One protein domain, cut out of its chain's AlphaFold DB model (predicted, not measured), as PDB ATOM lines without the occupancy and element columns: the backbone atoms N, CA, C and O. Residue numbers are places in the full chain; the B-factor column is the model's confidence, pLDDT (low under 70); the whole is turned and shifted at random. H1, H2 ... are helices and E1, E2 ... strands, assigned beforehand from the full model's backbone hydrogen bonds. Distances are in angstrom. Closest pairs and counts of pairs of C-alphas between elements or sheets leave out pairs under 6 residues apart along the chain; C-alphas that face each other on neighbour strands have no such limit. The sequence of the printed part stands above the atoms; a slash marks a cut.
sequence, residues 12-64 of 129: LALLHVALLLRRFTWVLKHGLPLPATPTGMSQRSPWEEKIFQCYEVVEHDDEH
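Overview. This is residues 12 to 64 of the 129 residues of the protein "RIBOSOMAL_L9 domain-containing protein" of Trichuris muris (UniProt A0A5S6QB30). Two antiparallel strands, E1 and E2, make a narrow ribbon in the middle, with helix H1 sticking out as a free arm at one end of a rod-like whole and a long loop reaching out at the other. That loop, residues 31 to 49, has no named element, and its residues 37 to 43 stand free; the short helix H2 then leads back into E2. The printed part has 53 residues, with two named helices and two named strands in the order H1, E1, H2, E2; the class is mixed, helices and strands, with 25 residues, under half, in named elements. The whole is extended, with a radius of gyration of the C-alphas of 17.4 A and spans of 53 by 21 by 21 A.

Along the chain. H1, residues 12 to 21, begins with C-alpha 12 at (286.232, 178.787, 195.650) and is 14.9 A long. E1, residues 26 to 30, is 13.0 A long. H2 is residues 50 to 53, 5.5 A long. E2, residues 55 to 60, is 13.6 A long and ends with C-alpha 60 at (271.983, 164.315, 212.506).

Arrangement. E1 and E2 are antiparallel neighbours, with 150 degrees between their directions. C-alphas 26 and 60 face each other at 4.6 A. N 27 and O 59, at 2.9 A, and N 56 and O 29, at 2.8 A, are within hydrogen-bond range. The closest C-alphas of E1 and H2, those of His 30 and Phe 52, are 7.4 A apart. H1 is apart from H2 and from E2. In H1 every O i to N i+4 pair is within hydrogen-bond range; H2 is too short for such a pair, and its one O i to N i+3 pair is within range.

Size, cuts and confidence. The two C-alphas farthest apart, those of Leu 12 and Gly 40, are 54.9 A apart. The printed part has no cut. The link from E1 to H2 is long, 19 residues; those from H1 to E1 and from H2 to E2 are tight. The mean pLDDT of the printed part is 80.7; residues 12 to 23 and 62 to 63 are under 70.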
ATOM      1  N   LEU A  12     286.632 178.369 194.297       47.97
ATOM      2  CA  LEU A  12     286.232 178.787 195.650       47.97
ATOM      3  C   LEU A  12     284.791 179.310 195.750       47.97
ATOM      4  O   LEU A  12     284.147 179.125 196.782       47.97
ATOM      5  N   ALA A  13     284.280 179.937 194.686       49.28
ATOM      6  CA  ALA A  13     282.903 180.434 194.636       49.28
ATOM      7  C   ALA A  13     281.887 179.284 194.525       49.28
ATOM      8  O   ALA A  13     280.848 179.312 195.177       49.28
ATOM      9  N   LEU A  14     282.221 178.240 193.759       51.41
ATOM     10  CA  LEU A  14     281.386 177.046 193.594       51.41
ATOM     11  C   LEU A  14     281.285 176.237 194.897       51.41
ATOM     12  O   LEU A  14     280.204 175.775 195.248       51.41
ATOM     13  N   LEU A  15     282.384 176.141 195.655       51.59
ATOM     14  CA  LEU A  15     282.414 175.446 196.946       51.59
ATOM     15  C   LEU A  15     281.561 176.154 198.020       51.59
ATOM     16  O   LEU A  15     280.858 175.499 198.784       51.59
ATOM     17  N   HIS A  16     281.585 177.493 198.058       43.78
ATOM     18  CA  HIS A  16     280.780 178.276 199.006       43.78
ATOM     19  C   HIS A  16     279.274 178.174 198.732       43.78
ATOM     20  O   HIS A  16     278.488 178.098 199.673       43.78
ATOM     21  N   VAL A  17     278.863 178.132 197.460       52.38
ATOM     22  CA  VAL A  17     277.452 177.924 197.093       52.38
ATOM     23  C   VAL A  17     277.007 176.493 197.419       52.38
ATOM     24  O   VAL A  17     275.903 176.302 197.923       52.38
ATOM     25  N   ALA A  18     277.874 175.497 197.209       54.34
ATOM     26  CA  ALA A  18     277.587 174.099 197.537       54.34
ATOM     27  C   ALA A  18     277.359 173.869 199.045       54.34
ATOM     28  O   ALA A  18     276.456 173.123 199.419       54.34
ATOM     29  N   LEU A  19     278.117 174.547 199.915       51.69
ATOM     30  CA  LEU A  19     277.942 174.459 201.372       51.69
ATOM     31  C   LEU A  19     276.624 175.083 201.860       51.69
ATOM     32  O   LEU A  19     276.026 174.571 202.801       51.69
ATOM     33  N   LEU A  20     276.143 176.150 201.212       53.09
ATOM     34  CA  LEU A  20     274.884 176.822 201.575       53.09
ATOM     35  C   LEU A  20     273.625 176.060 201.123       53.09
ATOM     36  O   LEU A  20     272.533 176.337 201.613       53.09
ATOM     37  N   LEU A  21     273.762 175.112 200.193       56.31
ATOM     38  CA  LEU A  21     272.654 174.295 199.687       56.31
ATOM     39  C   LEU A  21     272.446 172.999 200.477       56.31
ATOM     40  O   LEU A  21     271.402 172.359 200.324       56.31
ATOM     41  N   ARG A  22     273.408 172.601 201.320       63.44
ATOM     42  CA  ARG A  22     273.300 171.380 202.119       63.44
ATOM     43  C   ARG A  22     272.312 171.617 203.260       63.44
ATOM     44  O   ARG A  22     272.575 172.372 204.191       63.44
ATOM     45  N   ARG A  23     271.135 171.002 203.143       67.81
ATOM     46  CA  ARG A  23     270.128 170.979 204.207       67.81
ATOM     47  C   ARG A  23     270.546 169.944 205.242       67.81
ATOM     48  O   ARG A  23     270.939 168.847 204.868       67.81
ATOM     49  N   PHE A  24     270.448 170.315 206.511       78.19
ATOM     50  CA  PHE A  24     270.733 169.442 207.640       78.19
ATOM     51  C   PHE A  24     269.473 169.286 208.478       78.19
ATOM     52  O   PHE A  24     268.903 170.287 208.924       78.19
ATOM     53  N   THR A  25     269.066 168.047 208.716       86.00
ATOM     54  CA  THR A  25     268.045 167.707 209.705       86.00
ATOM     55  C   THR A  25     268.724 167.224 210.977       86.00
ATOM     56  O   THR A  25     269.725 166.509 210.948       86.00
ATOM     57  N   TRP A  26     268.177 167.664 212.107       90.56
ATOM     58  CA  TRP A  26     268.634 167.300 213.440       90.56
ATOM     59  C   TRP A  26     267.462 166.675 214.181       90.56
ATOM     60  O   TRP A  26     266.402 167.297 214.303       90.56
ATOM     61  N   VAL A  27     267.655 165.465 214.694       91.69
ATOM     62  CA  VAL A  27     266.675 164.809 215.557       91.69
ATOM     63  C   VAL A  27     267.036 165.130 216.999       91.69
ATOM     64  O   VAL A  27     268.142 164.852 217.464       91.69
ATOM     65  N   LEU A  28     266.093 165.740 217.712       93.69
ATOM     66  CA  LEU A  28     266.267 166.174 219.094       93.69
ATOM     67  C   LEU A  28     265.339 165.386 220.016       93.69
ATOM     68  O   LEU A  28     264.189 165.114 219.668       93.69
ATOM     69  N   LYS A  29     265.807 165.090 221.229       93.06
ATOM     70  CA  LYS A  29     264.959 164.614 222.332       93.06
ATOM     71  C   LYS A  29     265.098 165.535 223.530       93.06
ATOM     72  O   LYS A  29     266.092 166.245 223.663       93.06
ATOM     73  N   HIS A  30     264.095 165.549 224.401       92.38
ATOM     74  CA  HIS A  30     264.201 166.292 225.653       92.38
ATOM     75  C   HIS A  30     265.305 165.693 226.524       92.38
ATOM     76  O   HIS A  30     265.291 164.496 226.798       92.38
ATOM     77  N   GLY A  31     266.237 166.536 226.978       90.44
ATOM     78  CA  GLY A  31     267.354 166.103 227.828       90.44
ATOM     79  C   GLY A  31     266.952 165.827 229.282       90.44
ATOM     80  O   GLY A  31     267.731 165.269 230.049       90.44
ATOM     81  N   LEU A  32     265.738 166.222 229.679       88.56
ATOM     82  CA  LEU A  32     265.159 165.960 230.995       88.56
ATOM     83  C   LEU A  32     263.795 165.276 230.831       88.56
ATOM     84  O   LEU A  32     263.069 165.591 229.884       88.56
ATOM     85  N   PRO A  33     263.410 164.368 231.746       88.50
ATOM     86  CA  PRO A  33     262.108 163.720 231.696       88.50
ATOM     87  C   PRO A  33     260.996 164.753 231.895       88.50
ATOM     88  O   PRO A  33     260.974 165.475 232.892       88.50
ATOM     89  N   LEU A  34     260.065 164.808 230.944       88.69
ATOM     90  CA  LEU A  34     258.896 165.678 231.017       88.69
ATOM     91  C   LEU A  34     257.664 164.899 231.492       88.69
ATOM     92  O   LEU A  34     257.527 163.714 231.171       88.69
ATOM     93  N   PRO A  35     256.743 165.544 232.231       86.75
ATOM     94  CA  PRO A  35     255.469 164.925 232.566       86.75
ATOM     95  C   PRO A  35     254.667 164.646 231.289       86.75
ATOM     96  O   PRO A  35     254.616 165.475 230.381       86.75
ATOM     97  N   ALA A  36     254.019 163.482 231.230       88.31
ATOM     98  CA  ALA A  36     253.168 163.128 230.102       88.31
ATOM     99  C   ALA A  36     251.971 164.085 230.005       88.31
ATOM    100  O   ALA A  36     251.310 164.368 231.008       88.31
ATOM    101  N   THR A  37     251.668 164.549 228.791       90.00
ATOM    102  CA  THR A  37     250.455 165.330 228.530       90.00
ATOM    103  C   THR A  37     249.232 164.442 228.779       90.00
ATOM    104  O   THR A  37     249.115 163.399 228.132       90.00
ATOM    105  N   PRO A  38     248.315 164.814 229.693       92.44
ATOM    106  CA  PRO A  38     247.116 164.023 229.944       92.44
ATOM    107  C   PRO A  38     246.258 163.870 228.683       92.44
ATOM    108  O   PRO A  38     246.137 164.798 227.882       92.44
ATOM    109  N   THR A  39     245.617 162.713 228.522       94.75
ATOM    110  CA  THR A  39     244.754 162.434 227.367       94.75
ATOM    111  C   THR A  39     243.630 163.464 227.253       94.75
ATOM    112  O   THR A  39     242.915 163.724 228.219       94.75
ATOM    113  N   GLY A  40     243.459 164.041 226.061       95.31
ATOM    114  CA  GLY A  40     242.441 165.063 225.790       95.31
ATOM    115  C   GLY A  40     242.827 166.481 226.223       95.31
ATOM    116  O   GLY A  40     242.080 167.414 225.939       95.31
ATOM    117  N   MET A  41     243.986 166.662 226.864       92.88
ATOM    118  CA  MET A  41     244.542 167.980 227.167       92.88
ATOM    119  C   MET A  41     245.542 168.408 226.094       92.88
ATOM    120  O   MET A  41     246.176 167.588 225.432       92.88
ATOM    121  N   SER A  42     245.693 169.721 225.933       91.50
ATOM    122  CA  SER A  42     246.747 170.279 225.086       91.50
ATOM    123  C   SER A  42     248.106 170.163 225.772       91.50
ATOM    124  O   SER A  42     248.209 170.252 226.997       91.50
ATOM    125  N   GLN A  43     249.156 169.990 224.973       90.06
ATOM    126  CA  GLN A  43     250.531 170.031 225.456       90.06
ATOM    127  C   GLN A  43     250.843 171.406 226.068       90.06
ATOM    128  O   GLN A  43     250.401 172.438 225.557       90.06
ATOM    129  N   ARG A  44     251.600 171.413 227.172       89.88
ATOM    130  CA  ARG A  44     252.014 172.642 227.865       89.88
ATOM    131  C   ARG A  44     252.886 173.518 226.964       89.88
ATOM    132  O   ARG A  44     253.600 173.024 226.090       89.88
ATOM    133  N   SER A  45     252.824 174.829 227.191       91.06
ATOM    134  CA  SER A  45     253.595 175.801 226.416       91.06
ATOM    135  C   SER A  45     255.095 175.634 226.684       91.06
ATOM    136  O   SER A  45     255.489 175.614 227.851       91.06
ATOM    137  N   PRO A  46     255.961 175.617 225.652       90.31
ATOM    138  CA  PRO A  46     257.413 175.572 225.843       90.31
ATOM    139  C   PRO A  46     257.962 176.743 226.671       90.31
ATOM    140  O   PRO A  46     259.030 176.638 227.268       90.31
ATOM    141  N   TRP A  47     257.236 177.863 226.724       94.00
ATOM    142  CA  TRP A  47     257.629 179.075 227.450       94.00
ATOM    143  C   TRP A  47     257.323 179.032 228.949       94.00
ATOM    144  O   TRP A  47     257.743 179.927 229.675       94.00
ATOM    145  N   GLU A  48     256.576 178.026 229.406       92.00
ATOM    146  CA  GLU A  48     256.141 177.920 230.799       92.00
ATOM    147  C   GLU A  48     257.298 177.541 231.733       92.00
ATOM    148  O   GLU A  48     257.466 178.142 232.791       92.00
ATOM    149  N   GLU A  49     258.135 176.585 231.324       89.56
ATOM    150  CA  GLU A  49     259.278 176.128 232.110       89.56
ATOM    151  C   GLU A  49     260.507 175.941 231.216       89.56
ATOM    152  O   GLU A  49     260.425 175.407 230.111       89.56
ATOM    153  N   LYS A  50     261.689 176.324 231.718       88.62
ATOM    154  CA  LYS A  50     262.952 176.201 230.967       88.62
ATOM    155  C   LYS A  50     263.261 174.752 230.573       88.62
ATOM    156  O   LYS A  50     263.851 174.523 229.522       88.62
ATOM    157  N   ILE A  51     262.833 173.784 231.385       89.81
ATOM    158  CA  ILE A  51     263.042 172.354 231.123       89.81
ATOM    159  C   ILE A  51     262.364 171.890 229.823       89.81
ATOM    160  O   ILE A  51     262.878 170.987 229.168       89.81
ATOM    161  N   PHE A  52     261.278 172.548 229.392       90.06
ATOM    162  CA  PHE A  52     260.582 172.240 228.135       90.06
ATOM    163  C   PHE A  52     261.359 172.681 226.893       90.06
ATOM    164  O   PHE A  52     260.986 172.322 225.783       90.06
ATOM    165  N   GLN A  53     262.442 173.439 227.063       92.44
ATOM    166  CA  GLN A  53     263.312 173.902 225.978       92.44
ATOM    167  C   GLN A  53     264.696 173.236 226.024       92.44
ATOM    168  O   GLN A  53     265.577 173.573 225.235       92.44
ATOM    169  N   CYS A  54     264.916 172.306 226.958       92.69
ATOM    170  CA  CYS A  54     266.170 171.575 227.080       92.69
ATOM    171  C   CYS A  54     266.152 170.346 226.168       92.69
ATOM    172  O   CYS A  54     265.442 169.374 226.439       92.69
ATOM    173  N   TYR A  55     266.970 170.387 225.118       94.62
ATOM    174  CA  TYR A  55     267.112 169.312 224.145       94.62
ATOM    175  C   TYR A  55     268.538 168.775 224.107       94.62
ATOM    176  O   TYR A  55     269.501 169.509 224.325       94.62
ATOM    177  N   GLU A  56     268.649 167.495 223.789       94.56
ATOM    178  CA  GLU A  56     269.892 166.827 223.433       94.56
ATOM    179  C   GLU A  56     269.782 166.273 222.008       94.56
ATOM    180  O   GLU A  56     268.697 165.895 221.551       94.56
ATOM    181  N   VAL A  57     270.909 166.267 221.296       93.38
ATOM    182  CA  VAL A  57     270.989 165.731 219.935       93.38
ATOM    183  C   VAL A  57     270.937 164.209 220.008       93.38
ATOM    184  O   VAL A  57     271.680 163.596 220.772       93.38
ATOM    185  N   VAL A  58     270.040 163.620 219.223       91.56
ATOM    186  CA  VAL A  58     269.912 162.165 219.069       91.56
ATOM    187  C   VAL A  58     270.644 161.705 217.822       91.56
ATOM    188  O   VAL A  58     271.370 160.722 217.873       91.56
ATOM    189  N   GLU A  59     270.431 162.422 216.724       89.12
ATOM    190  CA  GLU A  59     270.893 162.057 215.392       89.12
ATOM    191  C   GLU A  59     271.008 163.321 214.532       89.12
ATOM    192  O   GLU A  59     270.304 164.314 214.769       89.12
ATOM    193  N   HIS A  60     271.879 163.281 213.529       85.25
ATOM    194  CA  HIS A  60     271.983 164.315 212.506       85.25
ATOM    195  C   HIS A  60     272.212 163.697 211.120       85.25
ATOM    196  O   HIS A  60     272.864 162.662 210.996       85.25
ATOM    197  N   ASP A  61     271.682 164.352 210.084       77.69
ATOM    198  CA  ASP A  61     271.633 163.832 208.705       77.69
ATOM    199  C   ASP A  61     272.995 163.466 208.095       77.69
ATOM    200  O   ASP A  61     273.050 162.670 207.162       77.69
ATOM    201  N   ASP A  62     274.103 164.028 208.580       69.94
ATOM    202  CA  ASP A  62     275.455 163.722 208.095       69.94
ATOM    203  C   ASP A  62     275.839 162.247 208.251       69.94
ATOM    204  O   ASP A  62     276.732 161.771 207.551       69.94
ATOM    205  N   GLU A  63     275.177 161.537 209.160       63.19
ATOM    206  CA  GLU A  63     275.403 160.115 209.415       63.19
ATOM    207  C   GLU A  63     274.607 159.213 208.461       63.19
ATOM    208  O   GLU A  63     274.905 158.023 208.351       63.19
ATOM    209  N   HIS A  64     273.627 159.763 207.736       70.12
ATOM    210  CA  HIS A  64     272.724 158.985 206.899       70.12
ATOM    211  C   HIS A  64     273.152 158.992 205.430       70.12
ATOM    212  O   HIS A  64     273.092 159.999 204.721       70.12
TER     213      HIS A  64